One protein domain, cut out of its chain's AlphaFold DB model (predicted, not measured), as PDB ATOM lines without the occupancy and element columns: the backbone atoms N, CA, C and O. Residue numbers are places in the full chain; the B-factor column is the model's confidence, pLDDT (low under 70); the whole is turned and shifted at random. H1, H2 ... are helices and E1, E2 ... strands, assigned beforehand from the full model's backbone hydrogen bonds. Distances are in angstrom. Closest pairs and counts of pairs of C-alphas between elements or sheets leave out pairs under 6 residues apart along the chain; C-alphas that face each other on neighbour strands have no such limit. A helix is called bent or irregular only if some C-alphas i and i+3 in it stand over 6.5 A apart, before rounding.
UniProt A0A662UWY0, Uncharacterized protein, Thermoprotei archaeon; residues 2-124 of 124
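Overview. This is residues 2 to 124 of the 124 residues of an uncharacterized protein of Thermoprotei archaeon (UniProt A0A662UWY0). A twisted wall of six strands has two helices, H2 and H3, side by side over one face, with no long helix over the other. The long strands E3, E4, E6 and E5 make its broad part, the short hairpin of E1 and E2 extends it at one edge, and the small H1 only grazes it. The printed part has 123 residues, with three named helices and six named strands in the order H1 E1 E2 E3 H2 E4 H3 E5 E6; the class is mixed, helices and strands. The mixed sheet runs E1 E2 E3 E4 E6 E5. The whole is compact, with a radius of gyration of the C-alphas of 15.2 A and spans of 43 by 30 by 23 A.

Arrangement. In the sheet, E3, residues 26 to 34, is parallel to E4, residues 71 to 79, with N 29 and O 73 3.0 A apart. E6, residues 116 to 123, is antiparallel to E4, with N 76 and O 120 at 2.9 A, and forms a hairpin with edge strand E5, residues 103 to 110, where N 107 and O 119 are 2.8 A apart. E1, residues 12 to 16, E2, residues 19 to 23, and E3 form a meander, each strand the antiparallel neighbour of the one before; N 13 and O 22 are 2.9 A apart, N 21 and O 28 3.0 A. H2, residues 49 to 65, lies over E3 and E4 at a height over the sheet of 8.9 A, along the strands; the closest C-alphas of E3 and H2 are those of Ile 33 and Asn 52, 5.4 A apart. H3, residues 83 to 98, is on the same face, over E6, at a height of 10.6 A on a local plane of only just enough C-alphas, 6; it touches H2 with residues 93 to 97 alone, closest at the C-alphas of Leu 57 and Ile 97, 6.4 A, at a shallow tilt of 30 degrees, the same way. These are two layers, helices on one face of a sheet. E3, H2, E4 is a strand-helix-strand unit, two parallel neighbour strands with a helix between, and E4, H3, E5 a split one, with E6 between its strands; both crossovers are right-handed. H1, residues 2 to 5, is only just on the sheet, with 5 pairs of C-alphas within 10 A. In H2 every O i to N i+4 pair is within hydrogen-bond range, in H3 6 of 12; H1 is too short for such a pair.

Along the chain. H1 begins at C-alpha 2, (144.252, 129.554, 159.640). E3 is 25.5 A long, E4 26.4 A, E5 23.7 A and E6 23.6 A. H2, 25.1 A, begins at C-alpha 49, (133.933, 103.302, 165.929). H3, 19.9 A, is irregular, with C-alphas 84 and 87 7.2 A apart, and has a kink of 48 degrees near residue 90. E6 ends at C-alpha 123, (145.162, 117.764, 177.167).

Size, cuts and confidence. The two C-alphas farthest apart are those of Pro 40 and Arg 68, 45.0 A. The printed part has no cut. The link from E3 to H2, residues 35 to 48, is long. Mean pLDDT of the printed part is 92.6; residues 2 to 3 are under 70.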
ATOM      1  N   VAL A   2     143.085 128.800 159.130       54.00
ATOM      2  CA  VAL A   2     144.252 129.554 159.640       54.00
ATOM      3  C   VAL A   2     143.997 130.969 160.236       54.00
ATOM      4  O   VAL A   2     144.719 131.319 161.166       54.00
ATOM      5  N   PRO A   3     143.022 131.802 159.798       64.94
ATOM      6  CA  PRO A   3     142.970 133.209 160.237       64.94
ATOM      7  C   PRO A   3     142.681 133.416 161.729       64.94
ATOM      8  O   PRO A   3     143.217 134.337 162.332       64.94
ATOM      9  N   ILE A   4     141.845 132.564 162.328       74.25
ATOM     10  CA  ILE A   4     141.352 132.765 163.701       74.25
ATOM     11  C   ILE A   4     142.451 132.465 164.725       74.25
ATOM     12  O   ILE A   4     142.623 133.215 165.677       74.25
ATOM     13  N   LEU A   5     143.229 131.400 164.511       75.94
ATOM     14  CA  LEU A   5     144.278 130.979 165.445       75.94
ATOM     15  C   LEU A   5     145.455 131.967 165.499       75.94
ATOM     16  O   LEU A   5     146.071 132.118 166.547       75.94
ATOM     17  N   ARG A   6     145.722 132.707 164.413       80.44
ATOM     18  CA  ARG A   6     146.764 133.753 164.380       80.44
ATOM     19  C   ARG A   6     146.502 134.922 165.336       80.44
ATOM     20  O   ARG A   6     147.433 135.646 165.657       80.44
ATOM     21  N   ASN A   7     145.265 135.093 165.806       85.94
ATOM     22  CA  ASN A   7     144.950 136.097 166.826       85.94
ATOM     23  C   ASN A   7     145.409 135.677 168.231       85.94
ATOM     24  O   ASN A   7     145.478 136.519 169.122       85.94
ATOM     25  N   TYR A   8     145.695 134.388 168.433       86.31
ATOM     26  CA  TYR A   8     146.028 133.814 169.736       86.31
ATOM     27  C   TYR A   8     147.477 133.330 169.822       86.31
ATOM     28  O   TYR A   8     148.037 133.316 170.913       86.31
ATOM     29  N   PHE A   9     148.084 132.966 168.689       89.62
ATOM     30  CA  PHE A   9     149.432 132.399 168.631       89.62
ATOM     31  C   PHE A   9     150.342 133.214 167.719       89.62
ATOM     32  O   PHE A   9     149.938 133.619 166.626       89.62
ATOM     33  N   LYS A  10     151.591 133.423 168.151       90.25
ATOM     34  CA  LYS A  10     152.589 134.168 167.365       90.25
ATOM     35  C   LYS A  10     153.122 133.321 166.216       90.25
ATOM     36  O   LYS A  10     153.275 133.814 165.099       90.25
ATOM     37  N   ARG A  11     153.389 132.043 166.484       90.12
ATOM     38  CA  ARG A  11     153.780 131.037 165.499       90.12
ATOM     39  C   ARG A  11     152.641 130.047 165.316       90.12
ATOM     40  O   ARG A  11     152.153 129.482 166.284       90.12
ATOM     41  N   LEU A  12     152.270 129.802 164.061       91.88
ATOM     42  CA  LEU A  12     151.288 128.793 163.678       91.88
ATOM     43  C   LEU A  12     151.772 128.085 162.413       91.88
ATOM     44  O   LEU A  12     151.837 128.710 161.352       91.88
ATOM     45  N   VAL A  13     152.107 126.802 162.531       93.19
ATOM     46  CA  VAL A  13     152.637 125.984 161.434       93.19
ATOM     47  C   VAL A  13     151.795 124.713 161.302       93.19
ATOM     48  O   VAL A  13     151.692 123.966 162.275       93.19
ATOM     49  N   PRO A  14     151.150 124.474 160.149       93.44
ATOM     50  CA  PRO A  14     150.456 123.220 159.889       93.44
ATOM     51  C   PRO A  14     151.433 122.120 159.447       93.44
ATOM     52  O   PRO A  14     152.413 122.423 158.767       93.44
ATOM     53  N   GLU A  15     151.111 120.865 159.764       92.25
ATOM     54  CA  GLU A  15     151.753 119.657 159.210       92.25
ATOM     55  C   GLU A  15     153.288 119.627 159.374       92.25
ATOM     56  O   GLU A  15     154.035 119.316 158.444       92.25
ATOM     57  N   GLU A  16     153.784 119.969 160.567       92.44
ATOM     58  CA  GLU A  16     155.218 119.999 160.876       92.44
ATOM     59  C   GLU A  16     155.562 118.938 161.929       92.44
ATOM     60  O   GLU A  16     154.885 118.783 162.942       92.44
ATOM     61  N   GLU A  17     156.635 118.178 161.688       87.75
ATOM     62  CA  GLU A  17     157.115 117.109 162.582       87.75
ATOM     63  C   GLU A  17     156.089 116.019 162.913       87.75
ATOM     64  O   GLU A  17     156.094 115.436 164.010       87.75
ATOM     65  N   ASN A  18     155.271 115.698 161.904       91.25
ATOM     66  CA  ASN A  18     154.189 114.720 161.973       91.25
ATOM     67  C   ASN A  18     153.117 115.106 163.010       91.25
ATOM     68  O   ASN A  18     152.600 114.233 163.714       91.25
ATOM     69  N   ILE A  19     152.863 116.415 163.133       94.94
ATOM     70  CA  ILE A  19     151.830 117.021 163.973       94.94
ATOM     71  C   ILE A  19     150.983 117.962 163.116       94.94
ATOM     72  O   ILE A  19     151.525 118.819 162.413       94.94
ATOM     73  N   ASP A  20     149.661 117.824 163.215       95.38
ATOM     74  CA  ASP A  20     148.712 118.561 162.373       95.38
ATOM     75  C   ASP A  20     148.831 120.085 162.561       95.38
ATOM     76  O   ASP A  20     148.822 120.843 161.587       95.38
ATOM     77  N   ILE A  21     148.962 120.563 163.809       94.94
ATOM     78  CA  ILE A  21     149.168 121.985 164.124       94.94
ATOM     79  C   ILE A  21     150.216 122.176 165.223       94.94
ATOM     80  O   ILE A  21     150.052 121.720 166.356       94.94
ATOM     81  N   LEU A  22     151.236 122.978 164.915       95.19
ATOM     82  CA  LEU A  22     152.128 123.590 165.896       95.19
ATOM     83  C   LEU A  22     151.738 125.045 166.131       95.19
ATOM     84  O   LEU A  22     151.637 125.825 165.180       95.19
ATOM     85  N   ALA A  23     151.535 125.416 167.392       93.31
ATOM     86  CA  ALA A  23     151.123 126.760 167.782       93.31
ATOM     87  C   ALA A  23     151.925 127.240 169.003       93.31
ATOM     88  O   ALA A  23     151.665 126.824 170.125       93.31
ATOM     89  N   ASP A  24     152.923 128.099 168.792       92.69
ATOM     90  CA  ASP A  24     153.927 128.456 169.808       92.69
ATOM     91  C   ASP A  24     154.543 127.214 170.498       92.69
ATOM     92  O   ASP A  24     155.312 126.490 169.867       92.69
ATOM     93  N   ASP A  25     154.222 126.953 171.771       93.44
ATOM     94  CA  ASP A  25     154.677 125.785 172.542       93.44
ATOM     95  C   ASP A  25     153.665 124.618 172.570       93.44
ATOM     96  O   ASP A  25     153.863 123.644 173.307       93.44
ATOM     97  N   TRP A  26     152.605 124.713 171.759       96.06
ATOM     98  CA  TRP A  26     151.575 123.695 171.579       96.06
ATOM     99  C   TRP A  26     151.861 122.769 170.399       96.06
ATOM    100  O   TRP A  26     152.172 123.220 169.296       96.06
ATOM    101  N   ALA A  27     151.632 121.477 170.622       97.38
ATOM    102  CA  ALA A  27     151.448 120.468 169.586       97.38
ATOM    103  C   ALA A  27     150.015 119.929 169.635       97.38
ATOM    104  O   ALA A  27     149.554 119.484 170.692       97.38
ATOM    105  N   ILE A  28     149.304 119.997 168.508       96.94
ATOM    106  CA  ILE A  28     147.881 119.670 168.431       96.94
ATOM    107  C   ILE A  28     147.629 118.691 167.286       96.94
ATOM    108  O   ILE A  28     147.943 118.981 166.135       96.94
ATOM    109  N   GLU A  29     147.003 117.566 167.615       97.94
ATOM    110  CA  GLU A  29     146.470 116.596 166.651       97.94
ATOM    111  C   GLU A  29     144.976 116.837 166.446       97.94
ATOM    112  O   GLU A  29     144.254 117.126 167.405       97.94
ATOM    113  N   ILE A  30     144.492 116.710 165.213       96.62
ATOM    114  CA  ILE A  30     143.103 116.938 164.829       96.62
ATOM    115  C   ILE A  30     142.531 115.678 164.192       96.62
ATOM    116  O   ILE A  30     143.007 115.189 163.169       96.62
ATOM    117  N   LYS A  31     141.416 115.189 164.739       95.62
ATOM    118  CA  LYS A  31     140.710 114.030 164.183       95.62
ATOM    119  C   LYS A  31     139.213 114.221 164.040       95.62
ATOM    120  O   LYS A  31     138.551 115.005 164.718       95.62
ATOM    121  N   THR A  32     138.650 113.414 163.155       93.56
ATOM    122  CA  THR A  32     137.211 113.207 163.051       93.56
ATOM    123  C   THR A  32     136.895 111.756 163.363       93.56
ATOM    124  O   THR A  32     137.357 110.861 162.662       93.56
ATOM    125  N   ILE A  33     136.068 111.526 164.373       93.44
ATOM    126  CA  ILE A  33     135.496 110.222 164.679       93.44
ATOM    127  C   ILE A  33     134.150 110.145 163.971       93.44
ATOM    128  O   ILE A  33     133.134 110.649 164.459       93.44
ATOM    129  N   ASN A  34     134.155 109.511 162.801       88.69
ATOM    130  CA  ASN A  34     132.920 109.185 162.110       88.69
ATOM    131  C   ASN A  34     132.309 107.940 162.756       88.69
ATOM    132  O   ASN A  34     132.910 106.865 162.736       88.69
ATOM    133  N   THR A  35     131.144 108.081 163.374       88.50
ATOM    134  CA  THR A  35     130.488 106.950 164.023       88.50
ATOM    135  C   THR A  35     129.649 106.160 163.027       88.50
ATOM    136  O   THR A  35     129.143 106.689 162.038       88.50
ATOM    137  N   ASN A  36     129.435 104.881 163.322       87.62
ATOM    138  CA  ASN A  36     128.451 104.066 162.614       87.62
ATOM    139  C   ASN A  36     127.062 104.113 163.287       87.62
ATOM    140  O   ASN A  36     126.196 103.295 162.967       87.62
ATOM    141  N   TYR A  37     126.817 105.062 164.204       88.25
ATOM    142  CA  TYR A  37     125.499 105.237 164.813       88.25
ATOM    143  C   TYR A  37     124.482 105.701 163.768       88.25
ATOM    144  O   TYR A  37     124.684 106.685 163.057       88.25
ATOM    145  N   THR A  38     123.339 105.019 163.704       84.31
ATOM    146  CA  THR A  38     122.308 105.310 162.706       84.31
ATOM    147  C   THR A  38     121.701 106.699 162.904       84.31
ATOM    148  O   THR A  38     121.095 106.977 163.947       84.31
ATOM    149  N   HIS A  39     121.781 107.534 161.865       86.12
ATOM    150  CA  HIS A  39     121.144 108.847 161.790       86.12
ATOM    151  C   HIS A  39     120.476 109.037 160.412       86.12
ATOM    152  O   HIS A  39     121.138 108.775 159.410       86.12
ATOM    153  N   PRO A  40     119.223 109.535 160.312       84.69
ATOM    154  CA  PRO A  40     118.486 109.613 159.038       84.69
ATOM    155  C   PRO A  40     119.196 110.394 157.923       84.69
ATOM    156  O   PRO A  40     119.012 110.124 156.744       84.69
ATOM    157  N   LEU A  41     120.017 111.371 158.309       83.44
ATOM    158  CA  LEU A  41     120.720 112.277 157.394       83.44
ATOM    159  C   LEU A  41     122.181 111.881 157.126       83.44
ATOM    160  O   LEU A  41     122.925 112.664 156.537       83.44
ATOM    161  N   VAL A  42     122.622 110.707 157.590       82.19
ATOM    162  CA  VAL A  42     123.999 110.226 157.404       82.19
ATOM    163  C   VAL A  42     123.974 108.810 156.841       82.19
ATOM    164  O   VAL A  42     123.333 107.921 157.396       82.19
ATOM    165  N   LYS A  43     124.699 108.587 155.738       81.69
ATOM    166  CA  LYS A  43     124.895 107.239 155.191       81.69
ATOM    167  C   LYS A  43     125.657 106.385 156.201       81.69
ATOM    168  O   LYS A  43     126.683 106.822 156.718       81.69
ATOM    169  N   TYR A  44     125.178 105.164 156.421       79.12
ATOM    170  CA  TYR A  44     125.873 104.188 157.251       79.12
ATOM    171  C   TYR A  44     127.310 103.968 156.755       79.12
ATOM    172  O   TYR A  44     127.576 103.964 155.549       79.12
ATOM    173  N   LYS A  45     128.234 103.793 157.698       76.00
ATOM    174  CA  LYS A  45     129.646 103.515 157.440       76.00
ATOM    175  C   LYS A  45     130.019 102.178 158.065       76.00
ATOM    176  O   LYS A  45     129.617 101.891 159.186       76.00
ATOM    177  N   SER A  46     130.801 101.393 157.327       73.75
ATOM    178  CA  SER A  46     131.323 100.099 157.774       73.75
ATOM    179  C   SER A  46     132.520 100.224 158.713       73.75
ATOM    180  O   SER A  46     132.775  99.287 159.460       73.75
ATOM    181  N   VAL A  47     133.236 101.358 158.689       74.81
ATOM    182  CA  VAL A  47     134.404 101.581 159.554       74.81
ATOM    183  C   VAL A  47     133.951 101.553 161.021       74.81
ATOM    184  O   VAL A  47     133.086 102.355 161.402       74.81
ATOM    185  N   PRO A  48     134.495 100.645 161.849       84.00
ATOM    186  CA  PRO A  48     134.154 100.551 163.259       84.00
ATOM    187  C   PRO A  48     134.500 101.829 164.031       84.00
ATOM    188  O   PRO A  48     135.556 102.430 163.846       84.00
ATOM    189  N   ILE A  49     133.644 102.201 164.989       89.75
ATOM    190  CA  ILE A  49     133.933 103.302 165.929       89.75
ATOM    191  C   ILE A  49     135.249 103.043 166.675       89.75
ATOM    192  O   ILE A  49     135.976 103.983 166.978       89.75
ATOM    193  N   THR A  50     135.561 101.776 166.959       90.12
ATOM    194  CA  THR A  50     136.781 101.370 167.660       90.12
ATOM    195  C   THR A  50     138.045 101.759 166.908       90.12
ATOM    196  O   THR A  50     138.925 102.319 167.538       90.12
ATOM    197  N   GLU A  51     138.100 101.594 165.584       92.38
ATOM    198  CA  GLU A  51     139.276 101.988 164.791       92.38
ATOM    199  C   GLU A  51     139.516 103.504 164.847       92.38
ATOM    200  O   GLU A  51     140.646 103.960 165.008       92.38
ATOM    201  N   ASN A  52     138.444 104.304 164.806       93.62
ATOM    202  CA  ASN A  52     138.551 105.756 164.970       93.62
ATOM    203  C   ASN A  52     138.990 106.153 166.389       93.62
ATOM    204  O   ASN A  52     139.739 107.113 166.557       93.62
ATOM    205  N   VAL A  53     138.522 105.432 167.414       95.88
ATOM    206  CA  VAL A  53     138.965 105.640 168.800       95.88
ATOM    207  C   VAL A  53     140.439 105.277 168.945       95.88
ATOM    208  O   VAL A  53     141.192 106.073 169.495       95.88
ATOM    209  N   ASP A  54     140.866 104.133 168.415       96.25
ATOM    210  CA  ASP A  54     142.251 103.669 168.479       96.25
ATOM    211  C   ASP A  54     143.192 104.636 167.753       96.25
ATOM    212  O   ASP A  54     144.260 104.949 168.271       96.25
ATOM    213  N   SER A  55     142.764 105.223 166.627       95.81
ATOM    214  CA  SER A  55     143.512 106.305 165.975       95.81
ATOM    215  C   SER A  55     143.747 107.496 166.910       95.81
ATOM    216  O   SER A  55     144.865 107.993 166.973       95.81
ATOM    217  N   VAL A  56     142.732 107.934 167.666       97.44
ATOM    218  CA  VAL A  56     142.888 109.030 168.641       97.44
ATOM    219  C   VAL A  56     143.815 108.631 169.790       97.44
ATOM    220  O   VAL A  56     144.606 109.451 170.250       97.44
ATOM    221  N   LEU A  57     143.752 107.380 170.256       97.94
ATOM    222  CA  LEU A  57     144.668 106.882 171.287       97.94
ATOM    223  C   LEU A  57     146.121 106.875 170.791       97.94
ATOM    224  O   LEU A  57     147.010 107.280 171.537       97.94
ATOM    225  N   ASN A  58     146.350 106.491 169.535       97.62
ATOM    226  CA  ASN A  58     147.674 106.516 168.918       97.62
ATOM    227  C   ASN A  58     148.218 107.945 168.797       97.62
ATOM    228  O   ASN A  58     149.397 108.170 169.059       97.62
ATOM    229  N   ASP A  59     147.373 108.924 168.464       97.75
ATOM    230  CA  ASP A  59     147.777 110.335 168.430       97.75
ATOM    231  C   ASP A  59     148.141 110.866 169.824       97.75
ATOM    232  O   ASP A  59     149.117 111.602 169.976       97.75
ATOM    233  N   ILE A  60     147.407 110.454 170.864       98.12
ATOM    234  CA  ILE A  60     147.746 110.773 172.258       98.12
ATOM    235  C   ILE A  60     149.120 110.201 172.620       98.12
ATOM    236  O   ILE A  60     149.945 110.910 173.200       98.12
ATOM    237  N   ASP A  61     149.381 108.938 172.286       97.31
ATOM    238  CA  ASP A  61     150.661 108.292 172.580       97.31
ATOM    239  C   ASP A  61     151.807 108.964 171.798       97.31
ATOM    240  O   ASP A  61     152.814 109.344 172.398       97.31
ATOM    241  N   LYS A  62     151.602 109.256 170.506       96.31
ATOM    242  CA  LYS A  62     152.531 110.033 169.667       96.31
ATOM    243  C   LYS A  62     152.861 111.385 170.297       96.31
ATOM    244  O   LYS A  62     154.023 111.779 170.347       96.31
ATOM    245  N   LEU A  63     151.861 112.110 170.801       97.25
ATOM    246  CA  LEU A  63     152.075 113.398 171.462       97.25
ATOM    247  C   LEU A  63     152.876 113.246 172.763       97.25
ATOM    248  O   LEU A  63     153.754 114.072 173.036       97.25
ATOM    249  N   LYS A  64     152.647 112.196 173.562       96.19
ATOM    250  CA  LYS A  64     153.419 111.956 174.799       96.19
ATOM    251  C   LYS A  64     154.921 111.880 174.522       96.19
ATOM    252  O   LYS A  64     155.685 112.490 175.272       96.19
ATOM    253  N   GLU A  65     155.316 111.260 173.413       95.75
ATOM    254  CA  GLU A  65     156.714 111.130 172.976       95.75
ATOM    255  C   GLU A  65     157.358 112.461 172.548       95.75
ATOM    256  O   GLU A  65     158.583 112.600 172.558       95.75
ATOM    257  N   LYS A  66     156.565 113.490 172.221       94.06
ATOM    258  CA  LYS A  66     157.080 114.810 171.832       94.06
ATOM    259  C   LYS A  66     157.467 115.623 173.072       94.06
ATOM    260  O   LYS A  66     156.719 116.478 173.548       94.06
ATOM    261  N   THR A  67     158.646 115.342 173.620       92.75
ATOM    262  CA  THR A  67     159.165 115.951 174.865       92.75
ATOM    263  C   THR A  67     159.460 117.445 174.754       92.75
ATOM    264  O   THR A  67     159.420 118.149 175.758       92.75
ATOM    265  N   ARG A  68     159.713 117.949 173.541       94.00
ATOM    266  CA  ARG A  68     160.035 119.363 173.303       94.00
ATOM    267  C   ARG A  68     158.867 120.328 173.524       94.00
ATOM    268  O   ARG A  68     159.101 121.514 173.727       94.00
ATOM    269  N   PHE A  69     157.625 119.847 173.425       94.75
ATOM    270  CA  PHE A  69     156.443 120.695 173.562       94.75
ATOM    271  C   PHE A  69     155.912 120.638 174.980       94.75
ATOM    272  O   PHE A  69     155.661 119.558 175.524       94.75
ATOM    273  N   LYS A  70     155.705 121.823 175.550       94.88
ATOM    274  CA  LYS A  70     155.145 121.976 176.889       94.88
ATOM    275  C   LYS A  70     153.655 121.654 176.899       94.88
ATOM    276  O   LYS A  70     153.195 120.977 177.816       94.88
ATOM    277  N   ASN A  71     152.928 122.115 175.882       96.31
ATOM    278  CA  ASN A  71     151.487 121.938 175.776       96.31
ATOM    279  C   ASN A  71     151.160 120.971 174.640       96.31
ATOM    280  O   ASN A  71     151.689 121.076 173.534       96.31
ATOM    281  N   LYS A  72     150.300 119.995 174.921       97.81
ATOM    282  CA  LYS A  72     149.947 118.937 173.975       97.81
ATOM    283  C   LYS A  72     148.465 118.655 174.067       97.81
ATOM    284  O   LYS A  72     147.942 118.496 175.170       97.81
ATOM    285  N   ALA A  73     147.793 118.608 172.924       97.75
ATOM    286  CA  ALA A  73     146.365 118.359 172.895       97.75
ATOM    287  C   ALA A  73     145.936 117.533 171.689       97.75
ATOM    288  O   ALA A  73     146.505 117.631 170.608       97.75
ATOM    289  N   VAL A  74     144.865 116.772 171.871       98.12
ATOM    290  CA  VAL A  74     144.110 116.190 170.766       98.12
ATOM    291  C   VAL A  74     142.758 116.883 170.675       98.12
ATOM    292  O   VAL A  74     142.016 116.969 171.657       98.12
ATOM    293  N   LEU A  75     142.436 117.402 169.496       97.88
ATOM    294  CA  LEU A  75     141.123 117.916 169.149       97.88
ATOM    295  C   LEU A  75     140.426 116.874 168.288       97.88
ATOM    296  O   LEU A  75     140.942 116.466 167.252       97.88
ATOM    297  N   PHE A  76     139.230 116.452 168.679       97.75
ATOM    298  CA  PHE A  76     138.478 115.514 167.858       97.75
ATOM    299  C   PHE A  76     136.989 115.813 167.824       97.75
ATOM    300  O   PHE A  76     136.379 116.231 168.807       97.75
ATOM    301  N   ILE A  77     136.394 115.588 166.656       97.25
ATOM    302  CA  ILE A  77     134.971 115.807 166.409       97.25
ATOM    303  C   ILE A  77     134.290 114.463 166.190       97.25
ATOM    304  O   ILE A  77     134.674 113.713 165.299       97.25
ATOM    305  N   VAL A  78     133.247 114.184 166.964       96.31
ATOM    306  CA  VAL A  78     132.471 112.943 166.898       96.31
ATOM    307  C   VAL A  78     131.137 113.214 166.225       96.31
ATOM    308  O   VAL A  78     130.378 114.069 166.689       96.31
ATOM    309  N   PHE A  79     130.835 112.492 165.147       95.12
ATOM    310  CA  PHE A  79     129.566 112.614 164.429       95.12
ATOM    311  C   PHE A  79     129.279 111.388 163.546       95.12
ATOM    312  O   PHE A  79     130.216 110.729 163.117       95.12
ATOM    313  N   PRO A  80     128.011 111.092 163.222       94.81
ATOM    314  CA  PRO A  80     126.829 111.586 163.918       94.81
ATOM    315  C   PRO A  80     126.835 111.094 165.372       94.81
ATOM    316  O   PRO A  80     127.309 109.999 165.664       94.81
ATOM    317  N   LEU A  81     126.312 111.884 166.304       94.44
ATOM    318  CA  LEU A  81     126.144 111.437 167.690       94.44
ATOM    319  C   LEU A  81     124.721 111.730 168.179       94.44
ATOM    320  O   LEU A  81     124.491 112.732 168.859       94.44
ATOM    321  N   PRO A  82     123.736 110.904 167.782       93.19
ATOM    322  CA  PRO A  82     122.358 111.082 168.215       93.19
ATOM    323  C   PRO A  82     122.225 110.833 169.721       93.19
ATOM    324  O   PRO A  82     122.971 110.048 170.303       93.19
ATOM    325  N   GLU A  83     121.230 111.461 170.346       92.00
ATOM    326  CA  GLU A  83     121.018 111.407 171.800       92.00
ATOM    327  C   GLU A  83     120.880 109.974 172.333       92.00
ATOM    328  O   GLU A  83     121.517 109.620 173.322       92.00
ATOM    329  N   LYS A  84     120.180 109.103 171.590       92.94
ATOM    330  CA  LYS A  84     120.050 107.666 171.898       92.94
ATOM    331  C   LYS A  84     121.389 106.920 172.020       92.94
ATOM    332  O   LYS A  84     121.463 105.906 172.701       92.94
ATOM    333  N   SER A  85     122.438 107.404 171.354       93.62
ATOM    334  CA  SER A  85     123.772 106.788 171.339       93.62
ATOM    335  C   SER A  85     124.738 107.448 172.325       93.62
ATOM    336  O   SER A  85     125.855 106.964 172.499       93.62
ATOM    337  N   MET A  86     124.326 108.531 172.994       94.06
ATOM    338  CA  MET A  86     125.174 109.306 173.902       94.06
ATOM    339  C   MET A  86     125.708 108.458 175.057       94.06
ATOM    340  O   MET A  86     126.892 108.533 175.374       94.06
ATOM    341  N   HIS A  87     124.850 107.635 175.665       94.69
ATOM    342  CA  HIS A  87     125.237 106.785 176.789       94.69
ATOM    343  C   HIS A  87     126.319 105.774 176.381       94.69
ATOM    344  O   HIS A  87     127.344 105.662 177.048       94.69
ATOM    345  N   ILE A  88     126.130 105.110 175.237       94.00
ATOM    346  CA  ILE A  88     127.088 104.146 174.677       94.00
ATOM    347  C   ILE A  88     128.417 104.843 174.371       94.00
ATOM    348  O   ILE A  88     129.477 104.369 174.779       94.00
ATOM    349  N   TRP A  89     128.364 106.001 173.706       96.12
ATOM    350  CA  TRP A  89     129.549 106.803 173.414       96.12
ATOM    351  C   TRP A  89     130.328 107.155 174.683       96.12
ATOM    352  O   TRP A  89     131.533 106.916 174.746       96.12
ATOM    353  N   GLN A  90     129.645 107.681 175.701       95.62
ATOM    354  CA  GLN A  90     130.273 108.108 176.948       95.62
ATOM    355  C   GLN A  90     130.891 106.936 177.714       95.62
ATOM    356  O   GLN A  90     132.051 107.026 178.110       95.62
ATOM    357  N   GLN A  91     130.140 105.847 177.892       94.69
ATOM    358  CA  GLN A  91     130.560 104.733 178.742       94.69
ATOM    359  C   GLN A  91     131.638 103.854 178.101       94.69
ATOM    360  O   GLN A  91     132.524 103.371 178.804       94.69
ATOM    361  N   ILE A  92     131.585 103.656 176.780       92.31
ATOM    362  CA  ILE A  92     132.439 102.676 176.094       92.31
ATOM    363  C   ILE A  92     133.619 103.342 175.389       92.31
ATOM    364  O   ILE A  92     134.756 102.893 175.528       92.31
ATOM    365  N   HIS A  93     133.367 104.388 174.604       95.31
ATOM    366  CA  HIS A  93     134.371 104.943 173.692       95.31
ATOM    367  C   HIS A  93     135.107 106.129 174.309       95.31
ATOM    368  O   HIS A  93     136.334 106.133 174.383       95.31
ATOM    369  N   LEU A  94     134.364 107.111 174.821       97.06
ATOM    370  CA  LEU A  94     134.939 108.310 175.415       97.06
ATOM    371  C   LEU A  94     135.742 107.988 176.677       97.06
ATOM    372  O   LEU A  94     136.794 108.585 176.879       97.06
ATOM    373  N   ASN A  95     135.291 107.037 177.501       96.31
ATOM    374  CA  ASN A  95     136.022 106.620 178.702       96.31
ATOM    375  C   ASN A  95     137.433 106.091 178.392       96.31
ATOM    376  O   ASN A  95     138.360 106.391 179.142       96.31
ATOM    377  N   LYS A  96     137.627 105.382 177.269       96.19
ATOM    378  CA  LYS A  96     138.957 104.911 176.833       96.19
ATOM    379  C   LYS A  96     139.897 106.059 176.470       96.19
ATOM    380  O   LYS A  96     141.087 105.981 176.740       96.19
ATOM    381  N   ILE A  97     139.363 107.113 175.854       97.38
ATOM    382  CA  ILE A  97     140.131 108.311 175.498       97.38
ATOM    383  C   ILE A  97     140.445 109.107 176.768       97.38
ATOM    384  O   ILE A  97     141.593 109.457 177.022       97.38
ATOM    385  N   LYS A  98     139.428 109.334 177.608       97.31
ATOM    386  CA  LYS A  98     139.536 110.084 178.864       97.31
ATOM    387  C   LYS A  98     140.597 109.528 179.801       97.31
ATOM    388  O   LYS A  98     141.319 110.313 180.396       97.31
ATOM    389  N   SER A  99     140.717 108.207 179.917       96.69
ATOM    390  CA  SER A  99     141.704 107.590 180.810       96.69
ATOM    391  C   SER A  99     143.161 107.853 180.408       96.69
ATOM    392  O   SER A  99     144.058 107.595 181.206       96.69
ATOM    393  N   ARG A 100     143.416 108.369 179.195       96.88
ATOM    394  CA  ARG A 100     144.760 108.705 178.702       96.88
ATOM    395  C   ARG A 100     145.074 110.200 178.689       96.88
ATOM    396  O   ARG A 100     146.198 110.544 178.313       96.88
ATOM    397  N   LEU A 101     144.113 111.038 179.069       97.50
ATOM    398  CA  LEU A 101     144.194 112.495 179.063       97.50
ATOM    399  C   LEU A 101     144.224 113.038 180.494       97.50
ATOM    400  O   LEU A 101     143.671 112.429 181.408       97.50
ATOM    401  N   ARG A 102     144.829 114.211 180.676       97.06
ATOM    402  CA  ARG A 102     144.821 114.934 181.958       97.06
ATOM    403  C   ARG A 102     143.482 115.615 182.199       97.06
ATOM    404  O   ARG A 102     142.903 115.519 183.274       97.06
ATOM    405  N   GLU A 103     142.994 116.285 181.165       96.81
ATOM    406  CA  GLU A 103     141.730 117.005 181.159       96.81
ATOM    407  C   GLU A 103     141.085 116.912 179.780       96.81
ATOM    408  O   GLU A 103     141.745 116.667 178.766       96.81
ATOM    409  N   ILE A 104     139.769 117.093 179.742       97.69
ATOM    410  CA  ILE A 104     139.011 117.143 178.500       97.69
ATOM    411  C   ILE A 104     137.831 118.091 178.663       97.69
ATOM    412  O   ILE A 104     137.086 118.020 179.644       97.69
ATOM    413  N   VAL A 105     137.616 118.942 177.667       97.62
ATOM    414  CA  VAL A 105     136.414 119.774 177.569       97.62
ATOM    415  C   VAL A 105     135.677 119.460 176.276       97.62
ATOM    416  O   VAL A 105     136.247 118.924 175.324       97.62
ATOM    417  N   SER A 106     134.376 119.744 176.254       97.62
ATOM    418  CA  SER A 106     133.513 119.382 175.133       97.62
ATOM    419  C   SER A 106     132.553 120.496 174.755       97.62
ATOM    420  O   SER A 106     132.003 121.159 175.632       97.62
ATOM    421  N   HIS A 107     132.274 120.618 173.463       97.44
ATOM    422  CA  HIS A 107     131.284 121.529 172.913       97.44
ATOM    423  C   HIS A 107     130.321 120.764 171.998       97.44
ATOM    424  O   HIS A 107     130.728 120.172 170.996       97.44
ATOM    425  N   LYS A 108     129.032 120.754 172.354       97.12
ATOM    426  CA  LYS A 108     127.973 120.162 171.524       97.12
ATOM    427  C   LYS A 108     127.601 121.137 170.414       97.12
ATOM    428  O   LYS A 108     127.421 122.320 170.680       97.12
ATOM    429  N   PHE A 109     127.412 120.635 169.202       96.56
ATOM    430  CA  PHE A 109     126.983 121.449 168.070       96.56
ATOM    431  C   PHE A 109     126.109 120.638 167.106       96.56
ATOM    432  O   PHE A 109     125.917 119.426 167.254       96.56
ATOM    433  N   ARG A 110     125.567 121.320 166.096       96.25
ATOM    434  CA  ARG A 110     124.904 120.690 164.953       96.25
ATOM    435  C   ARG A 110     125.547 121.171 163.662       96.25
ATOM    436  O   ARG A 110     125.873 122.348 163.531       96.25
ATOM    437  N   PHE A 111     125.714 120.265 162.708       93.56
ATOM    438  CA  PHE A 111     126.065 120.632 161.339       93.56
ATOM    439  C   PHE A 111     124.903 121.391 160.683       93.56
ATOM    440  O   PHE A 111     123.766 121.330 161.152       93.56
ATOM    441  N   ARG A 112     125.164 122.073 159.559       94.50
ATOM    442  CA  ARG A 112     124.138 122.844 158.822       94.50
ATOM    443  C   ARG A 112     122.904 122.014 158.450       94.50
ATOM    444  O   ARG A 112     121.806 122.546 158.411       94.50
ATOM    445  N   ASN A 113     123.079 120.715 158.211       91.88
ATOM    446  CA  ASN A 113     121.999 119.772 157.913       91.88
ATOM    447  C   ASN A 113     121.335 119.175 159.173       91.88
ATOM    448  O   ASN A 113     120.621 118.189 159.073       91.88
ATOM    449  N   GLY A 114     121.596 119.710 160.368       93.06
ATOM    450  CA  GLY A 114     120.976 119.276 161.623       93.06
ATOM    451  C   GLY A 114     121.611 118.052 162.291       93.06
ATOM    452  O   GLY A 114     121.229 117.735 163.422       93.06
ATOM    453  N   VAL A 115     122.592 117.394 161.655       94.25
ATOM    454  CA  VAL A 115     123.309 116.245 162.236       94.25
ATOM    455  C   VAL A 115     123.997 116.671 163.541       94.25
ATOM    456  O   VAL A 115     124.719 117.670 163.538       94.25
ATOM    457  N   PRO A 116     123.789 115.958 164.661       96.44
ATOM    458  CA  PRO A 116     124.428 116.286 165.927       96.44
ATOM    459  C   PRO A 116     125.887 115.829 165.946       96.44
ATOM    460  O   PRO A 116     126.210 114.726 165.488       96.44
ATOM    461  N   GLY A 117     126.749 116.661 166.525       96.69
ATOM    462  CA  GLY A 117     128.143 116.338 166.784       96.69
ATOM    463  C   GLY A 117     128.620 116.890 168.124       96.69
ATOM    464  O   GLY A 117     127.992 117.767 168.726       96.69
ATOM    465  N   ILE A 118     129.744 116.363 168.600       97.69
ATOM    466  CA  ILE A 118     130.458 116.910 169.756       97.69
ATOM    467  C   ILE A 118     131.916 117.095 169.380       97.69
ATOM    468  O   ILE A 118     132.548 116.181 168.858       97.69
ATOM    469  N   MET A 119     132.438 118.283 169.652       98.19
ATOM    470  CA  MET A 119     133.858 118.579 169.589       98.19
ATOM    471  C   MET A 119     134.456 118.404 170.979       98.19
ATOM    472  O   MET A 119     133.889 118.890 171.957       98.19
ATOM    473  N   TYR A 120     135.595 117.736 171.055       98.31
ATOM    474  CA  TYR A 120     136.389 117.582 172.262       98.31
ATOM    475  C   TYR A 120     137.770 118.184 172.044       98.31
ATOM    476  O   TYR A 120     138.321 118.084 170.949       98.31
ATOM    477  N   ILE A 121     138.331 118.762 173.100       97.69
ATOM    478  CA  ILE A 121     139.763 119.040 173.196       97.69
ATOM    479  C   ILE A 121     140.267 118.431 174.498       97.69
ATOM    480  O   ILE A 121     139.695 118.662 175.566       97.69
ATOM    481  N   GLY A 122     141.275 117.576 174.373       97.88
ATOM    482  CA  GLY A 122     141.870 116.827 175.467       97.88
ATOM    483  C   GLY A 122     143.337 117.180 175.635       97.88
ATOM    484  O   GLY A 122     144.075 117.113 174.656       97.88
ATOM    485  N   GLN A 123     143.755 117.523 176.851       97.81
ATOM    486  CA  GLN A 123     145.162 117.764 177.167       97.81
ATOM    487  C   GLN A 123     145.872 116.440 177.463       97.81
ATOM    488  O   GLN A 123     145.365 115.609 178.225       97.81
ATOM    489  N   VAL A 124     147.048 116.263 176.865       96.69
ATOM    490  CA  VAL A 124     147.891 115.060 176.973       96.69
ATOM    491  C   VAL A 124     148.910 115.190 178.106       96.69
ATOM    492  O   VAL A 124     149.613 116.221 178.178       96.69
TER     493      VAL A 124